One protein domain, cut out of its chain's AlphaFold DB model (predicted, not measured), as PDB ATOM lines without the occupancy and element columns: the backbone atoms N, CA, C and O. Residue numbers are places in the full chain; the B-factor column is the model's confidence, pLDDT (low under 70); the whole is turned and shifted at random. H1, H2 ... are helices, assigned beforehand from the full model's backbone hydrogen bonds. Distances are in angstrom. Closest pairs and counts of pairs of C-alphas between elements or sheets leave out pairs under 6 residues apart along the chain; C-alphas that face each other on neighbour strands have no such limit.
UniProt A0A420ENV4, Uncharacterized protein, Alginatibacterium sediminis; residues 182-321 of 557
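Overview. This is residues 182 to 321 of the 557 residues of an uncharacterized protein of Alginatibacterium sediminis (UniProt A0A420ENV4). H3 packs steeply across H2, the longest helix, while H1 packs with its residues 188 to 192 on residues 205 to 209 of H2, and H4 meets the last end of H3 at a corner, apart from H1 and H2. Short helices H5 and H6 and long unnamed stretches follow, and H7 ends the printed part apart from the other helices. The 140 printed residues hold seven named helices, H1 to H7 in order, and no named strand; the class is all helix. The whole is compact, with a radius of gyration of the C-alphas of 16.0 A and spans of 48 by 33 by 25 A.

Arrangement. Start with H1, residues 182 to 196, which touches H2, residues 203 to 220, at C-alphas 191 and 205, the closest at 6.7 A, with a steep tilt of 58 degrees, opposite ways. H2 touches H3, residues 239 to 251, closest at C-alphas 215 and 246, 4.7 A, with a steep tilt of 65 degrees. H3 and H4, residues 253 to 268, touch only at the corner, closest at C-alphas 249 and 256, 5.5 A; at 71 degrees they are only just about perpendicular. H5, residues 287 to 290, is close but not clearly touching H1, with C-alphas 184 and 290 closest at 7.0 A. H6, residues 296 to 299, and H4 are near each other. H7, residues 316 to 321, is apart from H1 to H6. In H1, H2, H3, H4 and H7 every O i to N i+4 pair is within hydrogen-bond range; H5 and H6 are too short for such a pair.

Along the chain. Find C-alpha 182 at (278.504, 120.343, 64.116); H1 runs 20.5 A from there. H2 runs 26.1 A, H3 18.5 A and H4 22.3 A. H7 ends at C-alpha 321, (254.307, 97.207, 43.410).

Size, cuts and confidence. The C-alphas of Arg 197 and Asn 271 are the farthest apart, 50.9 A. The printed part has no cut; the links H2 to H3, H4 to H5 and H6 to H7 are long. Look for low confidence at residues 306 to 321, among others under 70; the mean pLDDT of H7 is 41.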
ATOM      1  N   MET A 182     277.973 119.078  64.621       85.50
ATOM      2  CA  MET A 182     278.504 120.343  64.116       85.50
ATOM      3  C   MET A 182     280.024 120.330  63.952       85.50
ATOM      4  O   MET A 182     280.508 120.998  63.041       85.50
ATOM      5  N   LYS A 183     280.785 119.574  64.764       87.56
ATOM      6  CA  LYS A 183     282.239 119.431  64.545       87.56
ATOM      7  C   LYS A 183     282.534 118.731  63.210       87.56
ATOM      8  O   LYS A 183     283.366 119.219  62.454       87.56
ATOM      9  N   ILE A 184     281.789 117.670  62.871       88.38
ATOM     10  CA  ILE A 184     281.923 116.950  61.589       88.38
ATOM     11  C   ILE A 184     281.566 117.882  60.429       88.38
ATOM     12  O   ILE A 184     282.318 118.001  59.464       88.38
ATOM     13  N   GLU A 185     280.437 118.589  60.532       91.56
ATOM     14  CA  GLU A 185     280.014 119.535  59.495       91.56
ATOM     15  C   GLU A 185     281.022 120.679  59.316       91.56
ATOM     16  O   GLU A 185     281.356 121.046  58.191       91.56
ATOM     17  N   SER A 186     281.540 121.229  60.419       91.12
ATOM     18  CA  SER A 186     282.540 122.302  60.392       91.12
ATOM     19  C   SER A 186     283.838 121.827  59.753       91.12
ATOM     20  O   SER A 186     284.342 122.507  58.863       91.12
ATOM     21  N   TYR A 187     284.307 120.629  60.109       91.06
ATOM     22  CA  TYR A 187     285.466 119.998  59.484       91.06
ATOM     23  C   TYR A 187     285.276 119.838  57.971       91.06
ATOM     24  O   TYR A 187     286.119 120.275  57.187       91.06
ATOM     25  N   ILE A 188     284.147 119.263  57.536       91.62
ATOM     26  CA  ILE A 188     283.838 119.095  56.109       91.62
ATOM     27  C   ILE A 188     283.820 120.457  55.409       91.62
ATOM     28  O   ILE A 188     284.421 120.601  54.344       91.62
ATOM     29  N   ASN A 189     283.183 121.467  56.005       92.69
ATOM     30  CA  ASN A 189     283.109 122.816  55.450       92.69
ATOM     31  C   ASN A 189     284.493 123.455  55.296       92.69
ATOM     32  O   ASN A 189     284.813 123.954  54.220       92.69
ATOM     33  N   GLU A 190     285.323 123.418  56.337       92.62
ATOM     34  CA  GLU A 190     286.678 123.975  56.321       92.62
ATOM     35  C   GLU A 190     287.544 123.306  55.257       92.62
ATOM     36  O   GLU A 190     288.184 123.986  54.453       92.62
ATOM     37  N   LYS A 191     287.515 121.972  55.189       91.31
ATOM     38  CA  LYS A 191     288.287 121.206  54.206       91.31
ATOM     39  C   LYS A 191     287.769 121.395  52.779       91.31
ATOM     40  O   LYS A 191     288.577 121.487  51.858       91.31
ATOM     41  N   LEU A 192     286.456 121.530  52.577       89.38
ATOM     42  CA  LEU A 192     285.887 121.907  51.278       89.38
ATOM     43  C   LEU A 192     286.330 123.313  50.861       89.38
ATOM     44  O   LEU A 192     286.690 123.510  49.703       89.38
ATOM     45  N   ILE A 193     286.330 124.283  51.779       91.00
ATOM     46  CA  ILE A 193     286.791 125.653  51.514       91.00
ATOM     47  C   ILE A 193     288.284 125.655  51.154       91.00
ATOM     48  O   ILE A 193     288.655 126.250  50.142       91.00
ATOM     49  N   ALA A 194     289.119 124.950  51.918       89.62
ATOM     50  CA  ALA A 194     290.542 124.763  51.633       89.62
ATOM     51  C   ALA A 194     290.764 124.137  50.244       89.62
ATOM     52  O   ALA A 194     291.496 124.673  49.410       89.62
ATOM     53  N   MET A 195     290.048 123.053  49.932       87.06
ATOM     54  CA  MET A 195     290.098 122.409  48.617       87.06
ATOM     55  C   MET A 195     289.678 123.370  47.492       87.06
ATOM     56  O   MET A 195     290.318 123.406  46.441       87.06
ATOM     57  N   LEU A 196     288.628 124.173  47.692       84.62
ATOM     58  CA  LEU A 196     288.190 125.180  46.719       84.62
ATOM     59  C   LEU A 196     289.225 126.293  46.496       84.62
ATOM     60  O   LEU A 196     289.230 126.893  45.421       84.62
ATOM     61  N   ARG A 197     290.092 126.552  47.479       85.56
ATOM     62  CA  ARG A 197     291.237 127.471  47.379       85.56
ATOM     63  C   ARG A 197     292.468 126.831  46.726       85.56
ATOM     64  O   ARG A 197     293.464 127.515  46.524       85.56
ATOM     65  N   GLY A 198     292.399 125.548  46.358       83.06
ATOM     66  CA  GLY A 198     293.498 124.811  45.734       83.06
ATOM     67  C   GLY A 198     294.439 124.120  46.723       83.06
ATOM     68  O   GLY A 198     295.493 123.635  46.316       83.06
ATOM     69  N   GLU A 199     294.078 124.043  48.006       86.44
ATOM     70  CA  GLU A 199     294.873 123.347  49.018       86.44
ATOM     71  C   GLU A 199     294.757 121.815  48.863       86.44
ATOM     72  O   GLU A 199     293.711 121.268  48.492       86.44
ATOM     73  N   LYS A 200     295.847 121.087  49.150       77.94
ATOM     74  CA  LYS A 200     295.908 119.617  49.060       77.94
ATOM     75  C   LYS A 200     295.208 118.977  50.267       77.94
ATOM     76  O   LYS A 200     295.859 118.636  51.246       77.94
ATOM     77  N   ALA A 201     293.891 118.792  50.206       64.44
ATOM     78  CA  ALA A 201     293.117 118.191  51.303       64.44
ATOM     79  C   ALA A 201     292.101 117.145  50.814       64.44
ATOM     80  O   ALA A 201     290.916 117.255  51.106       64.44
ATOM     81  N   ILE A 202     292.532 116.161  50.015       69.81
ATOM     82  CA  ILE A 202     291.575 115.366  49.223       69.81
ATOM     83  C   ILE A 202     291.272 113.992  49.833       69.81
ATOM     84  O   ILE A 202     290.098 113.662  49.952       69.81
ATOM     85  N   GLY A 203     292.281 113.234  50.283       81.81
ATOM     86  CA  GLY A 203     292.094 111.813  50.620       81.81
ATOM     87  C   GLY A 203     291.023 111.561  51.687       81.81
ATOM     88  O   GLY A 203     289.987 110.956  51.416       81.81
ATOM     89  N   TYR A 204     291.219 112.083  52.899       83.06
ATOM     90  CA  TYR A 204     290.256 111.867  53.983       83.06
ATOM     91  C   TYR A 204     288.931 112.621  53.780       83.06
ATOM     92  O   TYR A 204     287.847 112.091  54.042       83.06
ATOM     93  N   LEU A 205     289.004 113.843  53.236       86.75
ATOM     94  CA  LEU A 205     287.822 114.633  52.896       86.75
ATOM     95  C   LEU A 205     286.894 113.860  51.957       86.75
ATOM     96  O   LEU A 205     285.686 113.846  52.166       86.75
ATOM     97  N   TYR A 206     287.452 113.199  50.945       88.50
ATOM     98  CA  TYR A 206     286.693 112.402  49.994       88.50
ATOM     99  C   TYR A 206     285.917 111.273  50.675       88.50
ATOM    100  O   TYR A 206     284.728 111.111  50.397       88.50
ATOM    101  N   VAL A 207     286.546 110.537  51.597       88.25
ATOM    102  CA  VAL A 207     285.886 109.460  52.352       88.25
ATOM    103  C   VAL A 207     284.721 110.015  53.174       88.25
ATOM    104  O   VAL A 207     283.607 109.495  53.082       88.25
ATOM    105  N   CYS A 208     284.946 111.109  53.906       89.62
ATOM    106  CA  CYS A 208     283.903 111.755  54.704       89.62
ATOM    107  C   CYS A 208     282.740 112.248  53.843       89.62
ATOM    108  O   CYS A 208     281.582 111.912  54.087       89.62
ATOM    109  N   VAL A 209     283.047 113.009  52.792       91.69
ATOM    110  CA  VAL A 209     282.056 113.574  51.873       91.69
ATOM    111  C   VAL A 209     281.261 112.470  51.183       91.69
ATOM    112  O   VAL A 209     280.051 112.605  51.019       91.69
ATOM    113  N   ARG A 210     281.900 111.355  50.811       90.62
ATOM    114  CA  ARG A 210     281.217 110.204  50.213       90.62
ATOM    115  C   ARG A 210     280.247 109.542  51.191       90.62
ATOM    116  O   ARG A 210     279.110 109.284  50.797       90.62
ATOM    117  N   LYS A 211     280.661 109.305  52.440       91.31
ATOM    118  CA  LYS A 211     279.802 108.714  53.482       91.31
ATOM    119  C   LYS A 211     278.599 109.602  53.787       91.31
ATOM    120  O   LYS A 211     277.469 109.125  53.731       91.31
ATOM    121  N   VAL A 212     278.820 110.905  53.978       93.31
ATOM    122  CA  VAL A 212     277.730 111.867  54.211       93.31
ATOM    123  C   VAL A 212     276.810 111.962  52.995       93.31
ATOM    124  O   VAL A 212     275.597 111.918  53.150       93.31
ATOM    125  N   ALA A 213     277.344 112.031  51.772       92.62
ATOM    126  CA  ALA A 213     276.518 112.068  50.563       92.62
ATOM    127  C   ALA A 213     275.615 110.833  50.434       92.62
ATOM    128  O   ALA A 213     274.454 110.960  50.045       92.62
ATOM    129  N   TYR A 214     276.126 109.653  50.782       89.50
ATOM    130  CA  TYR A 214     275.334 108.429  50.787       89.50
ATOM    131  C   TYR A 214     274.293 108.422  51.914       89.50
ATOM    132  O   TYR A 214     273.130 108.109  51.666       89.50
ATOM    133  N   ALA A 215     274.656 108.873  53.117       91.94
ATOM    134  CA  ALA A 215     273.708 109.052  54.214       91.94
ATOM    135  C   ALA A 215     272.591 110.060  53.871       91.94
ATOM    136  O   ALA A 215     271.449 109.848  54.267       91.94
ATOM    137  N   ILE A 216     272.868 111.100  53.070       92.62
ATOM    138  CA  ILE A 216     271.836 112.022  52.560       92.62
ATOM    139  C   ILE A 216     270.854 111.288  51.643       92.62
ATOM    140  O   ILE A 216     269.652 111.513  51.753       92.62
ATOM    141  N   VAL A 217     271.327 110.409  50.750       89.75
ATOM    142  CA  VAL A 217     270.433 109.609  49.891       89.75
ATOM    143  C   VAL A 217     269.558 108.692  50.733       89.75
ATOM    144  O   VAL A 217     268.348 108.662  50.522       89.75
ATOM    145  N   LEU A 218     270.146 108.005  51.715       88.06
ATOM    146  CA  LEU A 218     269.403 107.140  52.628       88.06
ATOM    147  C   LEU A 218     268.353 107.921  53.420       88.06
ATOM    148  O   LEU A 218     267.204 107.496  53.481       88.06
ATOM    149  N   ALA A 219     268.720 109.078  53.975       90.56
ATOM    150  CA  ALA A 219     267.807 109.935  54.725       90.56
ATOM    151  C   ALA A 219     266.682 110.506  53.843       90.56
ATOM    152  O   ALA A 219     265.544 110.623  54.290       90.56
ATOM    153  N   ALA A 220     266.984 110.824  52.580       89.31
ATOM    154  CA  ALA A 220     266.013 111.347  51.621       89.31
ATOM    155  C   ALA A 220     265.055 110.267  51.118       89.31
ATOM    156  O   ALA A 220     263.933 110.571  50.712       89.31
ATOM    157  N   ARG A 221     265.520 109.015  51.089       86.50
ATOM    158  CA  ARG A 221     264.805 107.873  50.521       86.50
ATOM    159  C   ARG A 221     264.878 106.661  51.451       86.50
ATOM    160  O   ARG A 221     265.435 105.624  51.092       86.50
ATOM    161  N   PRO A 222     264.281 106.759  52.651       86.56
ATOM    162  CA  PRO A 222     264.341 105.694  53.654       86.56
ATOM    163  C   PRO A 222     263.734 104.368  53.187       86.56
ATOM    164  O   PRO A 222     264.048 103.308  53.726       86.56
ATOM    165  N   HIS A 223     262.854 104.419  52.193       84.88
ATOM    166  CA  HIS A 223     262.100 103.278  51.689       84.88
ATOM    167  C   HIS A 223     262.533 102.863  50.281       84.88
ATOM    168  O   HIS A 223     261.771 102.201  49.589       84.88
ATOM    169  N   ASP A 224     263.735 103.235  49.839       83.56
ATOM    170  CA  ASP A 224     264.324 102.642  48.640       83.56
ATOM    171  C   ASP A 224     265.100 101.372  49.044       83.56
ATOM    172  O   ASP A 224     265.830 101.368  50.040       83.56
ATOM    173  N   ILE A 225     264.907 100.274  48.301       67.69
ATOM    174  CA  ILE A 225     265.626  98.991  48.487       67.69
ATOM    175  C   ILE A 225     266.993  99.039  47.787       67.69
ATOM    176  O   ILE A 225     267.930  98.350  48.182       67.69
ATOM    177  N   GLY A 226     267.111  99.856  46.736       62.38
ATOM    178  CA  GLY A 226     268.242  99.844  45.818       62.38
ATOM    179  C   GLY A 226     269.337 100.859  46.133       62.38
ATOM    180  O   GLY A 226     269.087 101.980  46.575       62.38
ATOM    181  N   TRP A 227     270.563 100.471  45.789       60.53
ATOM    182  CA  TRP A 227     271.684 101.388  45.637       60.53
ATOM    183  C   TRP A 227     271.522 102.156  44.320       60.53
ATOM    184  O   TRP A 227     271.871 101.660  43.247       60.53
ATOM    185  N   GLU A 228     270.980 103.374  44.364       65.50
ATOM    186  CA  GLU A 228     271.138 104.278  43.227       65.50
ATOM    187  C   GLU A 228     272.533 104.913  43.294       65.50
ATOM    188  O   GLU A 228     272.881 105.534  44.304       65.50
ATOM    189  N   PRO A 229     273.341 104.828  42.216       66.19
ATOM    190  CA  PRO A 229     274.541 105.640  42.131       66.19
ATOM    191  C   PRO A 229     274.129 107.096  42.341       66.19
ATOM    192  O   PRO A 229     273.103 107.503  41.796       66.19
ATOM    193  N   LEU A 230     274.927 107.876  43.078       67.69
ATOM    194  CA  LEU A 230     274.720 109.311  43.311       67.69
ATOM    195  C   LEU A 230     274.647 110.078  41.974       67.69
ATOM    196  O   LEU A 230     275.619 110.660  41.486       67.69
ATOM    197  N   LYS A 231     273.472 110.045  41.342       70.88
ATOM    198  CA  LYS A 231     273.148 110.641  40.049       70.88
ATOM    199  C   LYS A 231     272.446 111.958  40.318       70.88
ATOM    200  O   LYS A 231     271.262 112.068  40.062       70.88
ATOM    201  N   LYS A 232     273.202 112.953  40.794       75.94
ATOM    202  CA  LYS A 232     272.742 114.326  41.063       75.94
ATOM    203  C   LYS A 232     271.570 114.409  42.057       75.94
ATOM    204  O   LYS A 232     270.496 113.853  41.869       75.94
ATOM    205  N   MET A 233     271.752 115.193  43.109       84.19
ATOM    206  CA  MET A 233     270.698 115.380  44.101       84.19
ATOM    207  C   MET A 233     269.563 116.241  43.539       84.19
ATOM    208  O   MET A 233     269.794 117.342  43.028       84.19
ATOM    209  N   ASN A 234     268.337 115.726  43.633       86.62
ATOM    210  CA  ASN A 234     267.133 116.495  43.339       86.62
ATOM    211  C   ASN A 234     266.887 117.529  44.440       86.62
ATOM    212  O   ASN A 234     267.400 117.414  45.555       86.62
ATOM    213  N   TYR A 235     266.094 118.544  44.108       90.88
ATOM    214  CA  TYR A 235     265.603 119.481  45.102       90.88
ATOM    215  C   TYR A 235     264.698 118.762  46.107       90.88
ATOM    216  O   TYR A 235     263.819 117.994  45.714       90.88
ATOM    217  N   ILE A 236     264.945 119.021  47.388       91.50
ATOM    218  CA  ILE A 236     264.144 118.570  48.524       91.50
ATOM    219  C   ILE A 236     264.028 119.777  49.443       91.50
ATOM    220  O   ILE A 236     265.053 120.360  49.807       91.50
ATOM    221  N   LYS A 237     262.795 120.151  49.786       92.69
ATOM    222  CA  LYS A 237     262.520 121.277  50.673       92.69
ATOM    223  C   LYS A 237     263.133 121.034  52.052       92.69
ATOM    224  O   LYS A 237     263.001 119.948  52.614       92.69
ATOM    225  N   GLY A 238     263.790 122.049  52.611       93.12
ATOM    226  CA  GLY A 238     264.437 121.937  53.921       93.12
ATOM    227  C   GLY A 238     265.707 121.087  53.870       93.12
ATOM    228  O   GLY A 238     265.988 120.302  54.780       93.12
ATOM    229  N   TYR A 239     266.494 121.249  52.809       94.56
ATOM    230  CA  TYR A 239     267.661 120.426  52.506       94.56
ATOM    231  C   TYR A 239     268.692 120.416  53.646       94.56
ATOM    232  O   TYR A 239     269.324 119.400  53.919       94.56
ATOM    233  N   SER A 240     268.854 121.522  54.374       94.56
ATOM    234  CA  SER A 240     269.751 121.576  55.534       94.56
ATOM    235  C   SER A 240     269.365 120.617  56.656       94.56
ATOM    236  O   SER A 240     270.251 120.075  57.315       94.56
ATOM    237  N   LYS A 241     268.063 120.370  56.860       92.56
ATOM    238  CA  LYS A 241     267.597 119.400  57.857       92.56
ATOM    239  C   LYS A 241     267.929 117.973  57.428       92.56
ATOM    240  O   LYS A 241     268.311 117.160  58.261       92.56
ATOM    241  N   LEU A 242     267.840 117.701  56.130       93.25
ATOM    242  CA  LEU A 242     268.236 116.427  55.545       93.25
ATOM    243  C   LEU A 242     269.745 116.167  55.716       93.25
ATOM    244  O   LEU A 242     270.137 115.069  56.104       93.25
ATOM    245  N   VAL A 243     270.594 117.177  55.488       94.50
ATOM    246  CA  VAL A 243     272.043 117.068  55.748       94.50
ATOM    247  C   VAL A 243     272.316 116.798  57.226       94.50
ATOM    248  O   VAL A 243     273.126 115.941  57.558       94.50
ATOM    249  N   GLU A 244     271.613 117.486  58.122       92.81
ATOM    250  CA  GLU A 244     271.696 117.229  59.560       92.81
ATOM    251  C   GLU A 244     271.340 115.778  59.915       92.81
ATOM    252  O   GLU A 244     272.087 115.135  60.647       92.81
ATOM    253  N   GLN A 245     270.250 115.233  59.374       92.12
ATOM    254  CA  GLN A 245     269.876 113.836  59.608       92.12
ATOM    255  C   GLN A 245     270.937 112.862  59.096       92.12
ATOM    256  O   GLN A 245     271.257 111.891  59.776       92.12
ATOM    257  N   ALA A 246     271.519 113.139  57.930       93.69
ATOM    258  CA  ALA A 246     272.606 112.343  57.378       93.69
ATOM    259  C   ALA A 246     273.855 112.366  58.270       93.69
ATOM    260  O   ALA A 246     274.483 111.334  58.483       93.69
ATOM    261  N   LEU A 247     274.199 113.526  58.831       93.38
ATOM    262  CA  LEU A 247     275.320 113.648  59.761       93.38
ATOM    263  C   LEU A 247     275.051 112.911  61.079       93.38
ATOM    264  O   LEU A 247     275.945 112.233  61.576       93.38
ATOM    265  N   ILE A 248     273.826 112.986  61.609       91.75
ATOM    266  CA  ILE A 248     273.400 112.197  62.776       91.75
ATOM    267  C   ILE A 248     273.538 110.699  62.484       91.75
ATOM    268  O   ILE A 248     274.107 109.974  63.299       91.75
ATOM    269  N   LEU A 249     273.063 110.248  61.316       91.00
ATOM    270  CA  LEU A 249     273.208 108.862  60.871       91.00
ATOM    271  C   LEU A 249     274.673 108.451  60.773       91.00
ATOM    272  O   LEU A 249     274.998 107.334  61.130       91.00
ATOM    273  N   CYS A 250     275.569 109.318  60.313       90.50
ATOM    274  CA  CYS A 250     276.990 108.993  60.259       90.50
ATOM    275  C   CYS A 250     277.648 108.926  61.648       90.50
ATOM    276  O   CYS A 250     278.578 108.137  61.825       90.50
ATOM    277  N   ALA A 251     277.179 109.738  62.603       89.00
ATOM    278  CA  ALA A 251     277.830 109.964  63.893       89.00
ATOM    279  C   ALA A 251     277.332 109.069  65.041       89.00
ATOM    280  O   ALA A 251     278.110 108.753  65.935       89.00
ATOM    281  N   SER A 252     276.053 108.672  65.055       88.81
ATOM    282  CA  SER A 252     275.441 107.978  66.199       88.81
ATOM    283  C   SER A 252     274.976 106.567  65.848       88.81
ATOM    284  O   SER A 252     274.031 106.385  65.081       88.81
ATOM    285  N   GLU A 253     275.599 105.560  66.466       88.69
ATOM    286  CA  GLU A 253     275.255 104.147  66.256       88.69
ATOM    287  C   GLU A 253     273.823 103.827  66.700       88.69
ATOM    288  O   GLU A 253     273.057 103.212  65.965       88.69
ATOM    289  N   SER A 254     273.401 104.367  67.846       89.94
ATOM    290  CA  SER A 254     272.024 104.209  68.335       89.94
ATOM    291  C   SER A 254     270.972 104.743  67.351       89.94
ATOM    292  O   SER A 254     269.904 104.149  67.183       89.94
ATOM    293  N   GLN A 255     271.279 105.844  66.653       89.50
ATOM    294  CA  GLN A 255     270.391 106.418  65.643       89.50
ATOM    295  C   GLN A 255     270.384 105.577  64.364       89.50
ATOM    296  O   GLN A 255     269.318 105.413  63.769       89.50
ATOM    297  N   LYS A 256     271.522 104.984  63.971       89.12
ATOM    298  CA  LYS A 256     271.571 104.002  62.874       89.12
ATOM    299  C   LYS A 256     270.727 102.777  63.193       89.12
ATOM    300  O   LYS A 256     269.874 102.420  62.390       89.12
ATOM    301  N   GLU A 257     270.887 102.184  64.375       89.75
ATOM    302  CA  GLU A 257     270.082 101.036  64.800       89.75
ATOM    303  C   GLU A 257     268.590 101.371  64.817       89.75
ATOM    304  O   GLU A 257     267.761 100.603  64.321       89.75
ATOM    305  N   SER A 258     268.225 102.535  65.367       90.25
ATOM    306  CA  SER A 258     266.837 102.986  65.354       90.25
ATOM    307  C   SER A 258     266.317 103.139  63.924       90.25
ATOM    308  O   SER A 258     265.177 102.760  63.658       90.25
ATOM    309  N   TRP A 259     267.126 103.680  63.016       89.44
ATOM    310  CA  TRP A 259     266.781 103.833  61.607       89.44
ATOM    311  C   TRP A 259     266.615 102.475  60.908       89.44
ATOM    312  O   TRP A 259     265.615 102.270  60.218       89.44
ATOM    313  N   CYS A 260     267.519 101.513  61.150       87.38
ATOM    314  CA  CYS A 260     267.389 100.126  60.691       87.38
ATOM    315  C   CYS A 260     266.050  99.535  61.121       87.38
ATOM    316  O   CYS A 260     265.293  99.052  60.283       87.38
ATOM    317  N   ARG A 261     265.723  99.622  62.419       89.25
ATOM    318  CA  ARG A 261     264.473  99.078  62.972       89.25
ATOM    319  C   ARG A 261     263.250  99.695  62.298       89.25
ATOM    320  O   ARG A 261     262.353  98.956  61.902       89.25
ATOM    321  N   GLN A 262     263.226 101.018  62.118       89.00
ATOM    322  CA  GLN A 262     262.123 101.707  61.437       89.00
ATOM    323  C   GLN A 262     261.958 101.228  59.983       89.00
ATOM    324  O   GLN A 262     260.839 100.930  59.560       89.00
ATOM    325  N   ARG A 263     263.058 101.075  59.231       86.50
ATOM    326  CA  ARG A 263     263.024 100.532  57.859       86.50
ATOM    327  C   ARG A 263     262.570  99.078  57.825       86.50
ATOM    328  O   ARG A 263     261.743  98.725  56.990       86.50
ATOM    329  N   SER A 264     263.064  98.241  58.733       86.12
ATOM    330  CA  SER A 264     262.658  96.838  58.824       86.12
ATOM    331  C   SER A 264     261.171  96.699  59.144       86.12
ATOM    332  O   SER A 264     260.504  95.872  58.534       86.12
ATOM    333  N   VAL A 265     260.622  97.518  60.049       89.00
ATOM    334  CA  VAL A 265     259.172  97.546  60.322       89.00
ATOM    335  C   VAL A 265     258.394  97.950  59.069       89.00
ATOM    336  O   VAL A 265     257.421  97.283  58.721       89.00
ATOM    337  N   TYR A 266     258.856  98.978  58.350       87.88
ATOM    338  CA  TYR A 266     258.226  99.405  57.102       87.88
ATOM    339  C   TYR A 266     258.222  98.300  56.037       87.88
ATOM    340  O   TYR A 266     257.211  98.115  55.376       87.88
ATOM    341  N   TRP A 267     259.309  97.553  55.848       84.06
ATOM    342  CA  TRP A 267     259.356  96.513  54.810       84.06
ATOM    343  C   TRP A 267     258.653  95.215  55.196       84.06
ATOM    344  O   TRP A 267     258.074  94.557  54.330       84.06
ATOM    345  N   LYS A 268     258.608  94.890  56.493       87.81
ATOM    346  CA  LYS A 268     257.834  93.754  57.008       87.81
ATOM    347  C   LYS A 268     256.353  93.849  56.647       87.81
ATOM    348  O   LYS A 268     255.757  92.827  56.334       87.81
ATOM    349  N   GLN A 269     255.775  95.053  56.613       90.56
ATOM    350  CA  GLN A 269     254.365  95.231  56.235       90.56
ATOM    351  C   GLN A 269     254.074  94.866  54.762       90.56
ATOM    352  O   GLN A 269     252.917  94.693  54.395       90.56
ATOM    353  N   TYR A 270     255.116  94.746  53.930       85.00
ATOM    354  CA  TYR A 270     255.030  94.363  52.519       85.00
ATOM    355  C   TYR A 270     255.541  92.938  52.249       85.00
ATOM    356  O   TYR A 270     255.675  92.568  51.089       85.00
ATOM    357  N   ASN A 271     255.846  92.141  53.284       86.50
ATOM    358  CA  ASN A 271     256.448  90.803  53.160       86.50
ATOM    359  C   ASN A 271     257.765  90.770  52.356       86.50
ATOM    360  O   ASN A 271     258.111  89.746  51.772       86.50
ATOM    361  N   ILE A 272     258.518  91.877  52.335       75.94
ATOM    362  CA  ILE A 272     259.820  91.940  51.663       75.94
ATOM    363  C   ILE A 272     260.914  91.668  52.706       75.94
ATOM    364  O   ILE A 272     261.053  92.461  53.648       75.94
ATOM    365  N   PRO A 273     261.699  90.579  52.577       73.50
ATOM    366  CA  PRO A 273     262.838  90.331  53.451       73.50
ATOM    367  C   PRO A 273     263.910  91.391  53.173       73.50
ATOM    368  O   PRO A 273     264.599  91.359  52.159       73.50
ATOM    369  N   PHE A 274     264.015  92.377  54.064       75.44
ATOM    370  CA  PHE A 274     264.969  93.475  53.953       75.44
ATOM    371  C   PHE A 274     265.964  93.428  55.113       75.44
ATOM    372  O   PHE A 274     265.604  93.734  56.257       75.44
ATOM    373  N   ASP A 275     267.218  93.082  54.817       76.69
ATOM    374  CA  ASP A 275     268.320  93.250  55.763       76.69
ATOM    375  C   ASP A 275     268.809  94.703  55.739       76.69
ATOM    376  O   ASP A 275     269.657  95.103  54.937       76.69
ATOM    377  N   ALA A 276     268.250  95.505  56.643       67.88
ATOM    378  CA  ALA A 276     268.580  96.917  56.760       67.88
ATOM    379  C   ALA A 276     270.048  97.177  57.125       67.88
ATOM    380  O   ALA A 276     270.566  98.243  56.779       67.88
ATOM    381  N   ASN A 277     270.715  96.224  57.784       71.38
ATOM    382  CA  ASN A 277     272.045  96.429  58.352       71.38
ATOM    383  C   ASN A 277     273.132  96.466  57.272       71.38
ATOM    384  O   ASN A 277     274.025  97.312  57.333       71.38
ATOM    385  N   SER A 278     273.009  95.628  56.238       70.38
ATOM    386  CA  SER A 278     273.972  95.555  55.130       70.38
ATOM    387  C   SER A 278     274.247  96.920  54.477       70.38
ATOM    388  O   SER A 278     275.393  97.269  54.212       70.38
ATOM    389  N   SER A 279     273.210  97.745  54.292       67.38
ATOM    390  CA  SER A 279     273.315  99.050  53.621       67.38
ATOM    391  C   SER A 279     273.910 100.180  54.473       67.38
ATOM    392  O   SER A 279     274.271 101.223  53.923       67.38
ATOM    393  N   LEU A 280     273.974 100.015  55.799       68.62
ATOM    394  CA  LEU A 280     274.323 101.081  56.749       68.62
ATOM    395  C   LEU A 280     275.732 100.941  57.333       68.62
ATOM    396  O   LEU A 280     276.317 101.946  57.739       68.62
ATOM    397  N   ASN A 281     276.321  99.746  57.284       73.94
ATOM    398  CA  ASN A 281     277.699  99.522  57.733       73.94
ATOM    399  C   ASN A 281     278.721 100.388  56.966       73.94
ATOM    400  O   ASN A 281     279.741 100.794  57.520       73.94
ATOM    401  N   ASP A 282     278.406 100.774  55.724       71.25
ATOM    402  CA  ASP A 282     279.283 101.586  54.874       71.25
ATOM    403  C   ASP A 282     279.301 103.093  55.213       71.25
ATOM    404  O   ASP A 282     280.188 103.815  54.743       71.25
ATOM    405  N   ILE A 283     278.359 103.606  56.024       74.38
ATOM    406  CA  ILE A 283     278.264 105.053  56.331       74.38
ATOM    407  C   ILE A 283     278.852 105.488  57.665       74.38
ATOM    408  O   ILE A 283     278.858 106.688  57.953       74.38
ATOM    409  N   CYS A 284     279.361 104.562  58.474       73.44
ATOM    410  CA  CYS A 284     279.962 104.896  59.761       73.44
ATOM    411  C   CYS A 284     281.182 105.800  59.553       73.44
ATOM    412  O   CYS A 284     282.172 105.378  58.951       73.44
ATOM    413  N   LEU A 285     281.133 107.047  60.028       69.25
ATOM    414  CA  LEU A 285     282.350 107.848  60.162       69.25
ATOM    415  C   LEU A 285     283.119 107.325  61.378       69.25
ATOM    416  O   LEU A 285     282.509 107.028  62.403       69.25
ATOM    417  N   CYS A 286     284.440 107.173  61.252       63.75
ATOM    418  CA  CYS A 286     285.261 106.826  62.405       63.75
ATOM    419  C   CYS A 286     285.278 108.041  63.335       63.75
ATOM    420  O   CYS A 286     285.879 109.064  63.013       63.75
ATOM    421  N   MET A 287     284.543 107.958  64.445       62.34
ATOM    422  CA  MET A 287     284.384 109.075  65.382       62.34
ATOM    423  C   MET A 287     285.668 109.373  66.163       62.34
ATOM    424  O   MET A 287     285.814 110.483  66.670       62.34
ATOM    425  N   GLU A 288     286.603 108.418  66.207       65.38
ATOM    426  CA  GLU A 288     287.912 108.551  66.858       65.38
ATOM    427  C   GLU A 288     288.705 109.749  66.318       65.38
ATOM    428  O   GLU A 288     289.406 110.416  67.068       65.38
ATOM    429  N   GLU A 289     288.526 110.095  65.041       66.12
ATOM    430  CA  GLU A 289     289.235 111.212  64.408       66.12
ATOM    431  C   GLU A 289     288.652 112.595  64.735       66.12
ATOM    432  O   GLU A 289     289.286 113.614  64.460       66.12
ATOM    433  N   PHE A 290     287.447 112.658  65.306       68.81
ATOM    434  CA  PHE A 290     286.746 113.916  65.588       68.81
ATOM    435  C   PHE A 290     286.726 114.286  67.076       68.81
ATOM    436  O   PHE A 290     286.046 115.252  67.434       68.81
ATOM    437  N   GLU A 291     287.441 113.531  67.924       71.50
ATOM    438  CA  GLU A 291     287.500 113.725  69.384       71.50
ATOM    439  C   GLU A 291     286.102 113.967  69.984       71.50
ATOM    440  O   GLU A 291     285.835 114.961  70.670       71.50
ATOM    441  N   TYR A 292     285.148 113.095  69.641       68.31
ATOM    442  CA  TYR A 292     283.795 113.194  70.177       68.31
ATOM    443  C   TYR A 292     283.680 112.519  71.532       68.31
ATOM    444  O   TYR A 292     284.029 111.351  71.689       68.31
ATOM    445  N   ASP A 293     283.079 113.235  72.478       72.38
ATOM    446  CA  ASP A 293     282.529 112.608  73.663       72.38
ATOM    447  C   ASP A 293     281.234 111.878  73.269       72.38
ATOM    448  O   ASP A 293     280.246 112.487  72.847       72.38
ATOM    449  N   ALA A 294     281.241 110.550  73.400       69.69
ATOM    450  CA  ALA A 294     280.084 109.704  73.130       69.69
ATOM    451  C   ALA A 294     278.854 110.088  73.978       69.69
ATOM    452  O   ALA A 294     277.729 109.741  73.611       69.69
ATOM    453  N   HIS A 295     279.039 110.794  75.099       76.06
ATOM    454  CA  HIS A 295     277.946 111.314  75.914       76.06
ATOM    455  C   HIS A 295     277.154 112.422  75.216       76.06
ATOM    456  O   HIS A 295     275.927 112.405  75.306       76.06
ATOM    457  N   GLU A 296     277.801 113.310  74.452       76.50
ATOM    458  CA  GLU A 296     277.107 114.391  73.735       76.50
ATOM    459  C   GLU A 296     276.102 113.824  72.711       76.50
ATOM    460  O   GLU A 296     275.032 114.385  72.484       76.50
ATOM    461  N   LEU A 297     276.400 112.661  72.122       72.38
ATOM    462  CA  LEU A 297     275.567 112.027  71.093       72.38
ATOM    463  C   LEU A 297     274.308 111.333  71.639       72.38
ATOM    464  O   LEU A 297     273.436 110.970  70.840       72.38
ATOM    465  N   ARG A 298     274.194 111.124  72.959       75.12
ATOM    466  CA  ARG A 298     273.059 110.397  73.565       75.12
ATOM    467  C   ARG A 298     271.764 111.201  73.542       75.12
ATOM    468  O   ARG A 298     270.698 110.614  73.381       75.12
ATOM    469  N   ASP A 299     271.866 112.524  73.619       77.06
ATOM    470  CA  ASP A 299     270.709 113.424  73.701       77.06
ATOM    471  C   ASP A 299     270.190 113.870  72.323       77.06
ATOM    472  O   ASP A 299     269.353 114.770  72.213       77.06
ATOM    473  N   ILE A 300     270.668 113.247  71.239       77.31
ATOM    474  CA  ILE A 300     270.189 113.557  69.893       77.31
ATOM    475  C   ILE A 300     268.748 113.041  69.739       77.31
ATOM    476  O   ILE A 300     268.510 111.839  69.897       77.31
ATOM    477  N   PRO A 301     267.781 113.906  69.369       76.88
ATOM    478  CA  PRO A 301     266.411 113.481  69.117       76.88
ATOM    479  C   PRO A 301     266.359 112.354  68.087       76.88
ATOM    480  O   PRO A 301     267.070 112.394  67.082       76.88
ATOM    481  N   ALA A 302     265.472 111.382  68.312       77.06
ATOM    482  CA  ALA A 302     265.254 110.289  67.375       77.06
ATOM    483  C   ALA A 302     265.017 110.819  65.952       77.06
ATOM    484  O   ALA A 302     264.210 111.734  65.732       77.06
ATOM    485  N   LEU A 303     265.722 110.228  64.988       80.00
ATOM    486  CA  LEU A 303     265.550 110.553  63.580       80.00
ATOM    487  C   LEU A 303     264.092 110.344  63.166       80.00
ATOM    488  O   LEU A 303     263.525 109.260  63.310       80.00
ATOM    489  N   ARG A 304     263.492 111.408  62.627       78.25
ATOM    490  CA  ARG A 304     262.170 111.359  62.006       78.25
ATOM    491  C   ARG A 304     262.337 111.052  60.526       78.25
ATOM    492  O   ARG A 304     263.031 111.795  59.831       78.25
ATOM    493  N   LEU A 305     261.672 110.003  60.052       71.94
ATOM    494  CA  LEU A 305     261.537 109.730  58.624       71.94
ATOM    495  C   LEU A 305     260.938 110.960  57.938       71.94
ATOM    496  O   LEU A 305     259.847 111.411  58.291       71.94
ATOM    497  N   VAL A 306     261.673 111.525  56.981       67.50
ATOM    498  CA  VAL A 306     261.158 112.613  56.154       67.50
ATOM    499  C   VAL A 306     260.055 112.021  55.290       67.50
ATOM    500  O   VAL A 306     260.289 111.080  54.531       67.50
ATOM    501  N   GLN A 307     258.835 112.539  55.434       62.62
ATOM    502  CA  GLN A 307     257.746 112.143  54.552       62.62
ATOM    503  C   GLN A 307     258.090 112.580  53.128       62.62
ATOM    504  O   GLN A 307     258.489 113.721  52.899       62.62
ATOM    505  N   TYR A 308     257.941 111.658  52.180       61.81
ATOM    506  CA  TYR A 308     258.126 111.934  50.762       61.81
ATOM    507  C   TYR A 308     257.155 113.051  50.352       61.81
ATOM    508  O   TYR A 308     255.946 112.823  50.265       61.81
ATOM    509  N   GLU A 309     257.653 114.261  50.086       56.09
ATOM    510  CA  GLU A 309     256.857 115.226  49.331       56.09
ATOM    511  C   GLU A 309     256.659 114.617  47.935       56.09
ATOM    512  O   GLU A 309     257.625 114.285  47.245       56.09
ATOM    513  N   GLN A 310     255.399 114.417  47.540       47.41
ATOM    514  CA  GLN A 310     254.946 113.612  46.390       47.41
ATOM    515  C   GLN A 310     255.521 114.023  45.008       47.41
ATOM    516  O   GLN A 310     255.159 113.429  43.993       47.41
ATOM    517  N   GLY A 311     256.399 115.030  44.948       46.44
ATOM    518  CA  GLY A 311     257.026 115.564  43.736       46.44
ATOM    519  C   GLY A 311     258.393 114.971  43.372       46.44
ATOM    520  O   GLY A 311     258.812 115.093  42.220       46.44
ATOM    521  N   LEU A 312     259.094 114.292  44.289       48.66
ATOM    522  CA  LEU A 312     260.163 113.381  43.873       48.66
ATOM    523  C   LEU A 312     259.459 112.233  43.159       48.66
ATOM    524  O   LEU A 312     258.632 111.591  43.800       48.66
ATOM    525  N   ASN A 313     259.728 112.046  41.855       46.53
ATOM    526  CA  ASN A 313     259.184 110.970  41.011       46.53
ATOM    527  C   ASN A 313     258.686 109.816  41.879       46.53
ATOM    528  O   ASN A 313     259.522 109.267  42.610       46.53
ATOM    529  N   LYS A 314     257.370 109.512  41.833       45.25
ATOM    530  CA  LYS A 314     256.751 108.375  42.545       45.25
ATOM    531  C   LYS A 314     257.799 107.278  42.656       45.25
ATOM    532  O   LYS A 314     258.371 106.981  41.598       45.25
ATOM    533  N   PRO A 315     258.095 106.743  43.858       45.22
ATOM    534  CA  PRO A 315     259.173 105.778  44.013       45.22
ATOM    535  C   PRO A 315     259.016 104.781  42.884       45.22
ATOM    536  O   PRO A 315     257.937 104.198  42.751       45.22
ATOM    537  N   ARG A 316     260.008 104.702  41.988       46.56
ATOM    538  CA  ARG A 316     259.864 103.895  40.767       46.56
ATOM    539  C   ARG A 316     259.427 102.474  41.147       46.56
ATOM    540  O   ARG A 316     258.605 101.884  40.469       46.56
ATOM    541  N   HIS A 317     259.840 102.025  42.334       45.94
ATOM    542  CA  HIS A 317     259.441 100.783  42.984       45.94
ATOM    543  C   HIS A 317     258.002 100.740  43.544       45.94
ATOM    544  O   HIS A 317     257.369  99.696  43.453       45.94
ATOM    545  N   ILE A 318     257.426 101.832  44.069       39.50
ATOM    546  CA  ILE A 318     256.000 101.842  44.470       39.50
ATOM    547  C   ILE A 318     255.085 101.806  43.238       39.50
ATOM    548  O   ILE A 318     253.996 101.243  43.323       39.50
ATOM    549  N   MET A 319     255.505 102.362  42.091       35.91
ATOM    550  CA  MET A 319     254.785 102.109  40.834       35.91
ATOM    551  C   MET A 319     254.867 100.632  40.435       35.91
ATOM    552  O   MET A 319     253.826 100.079  40.107       35.91
ATOM    553  N   MET A 320     256.026  99.981  40.589       38.53
ATOM    554  CA  MET A 320     256.176  98.546  40.298       38.53
ATOM    555  C   MET A 320     255.353  97.627  41.215       38.53
ATOM    556  O   MET A 320     254.941  96.561  40.787       38.53
ATOM    557  N   LEU A 321     255.077  98.028  42.461       39.75
ATOM    558  CA  LEU A 321     254.307  97.207  43.410       39.75
ATOM    559  C   LEU A 321     252.785  97.425  43.350       39.75
ATOM    560  O   LEU A 321     252.042  96.652  43.948       39.75
TER     561      LEU A 321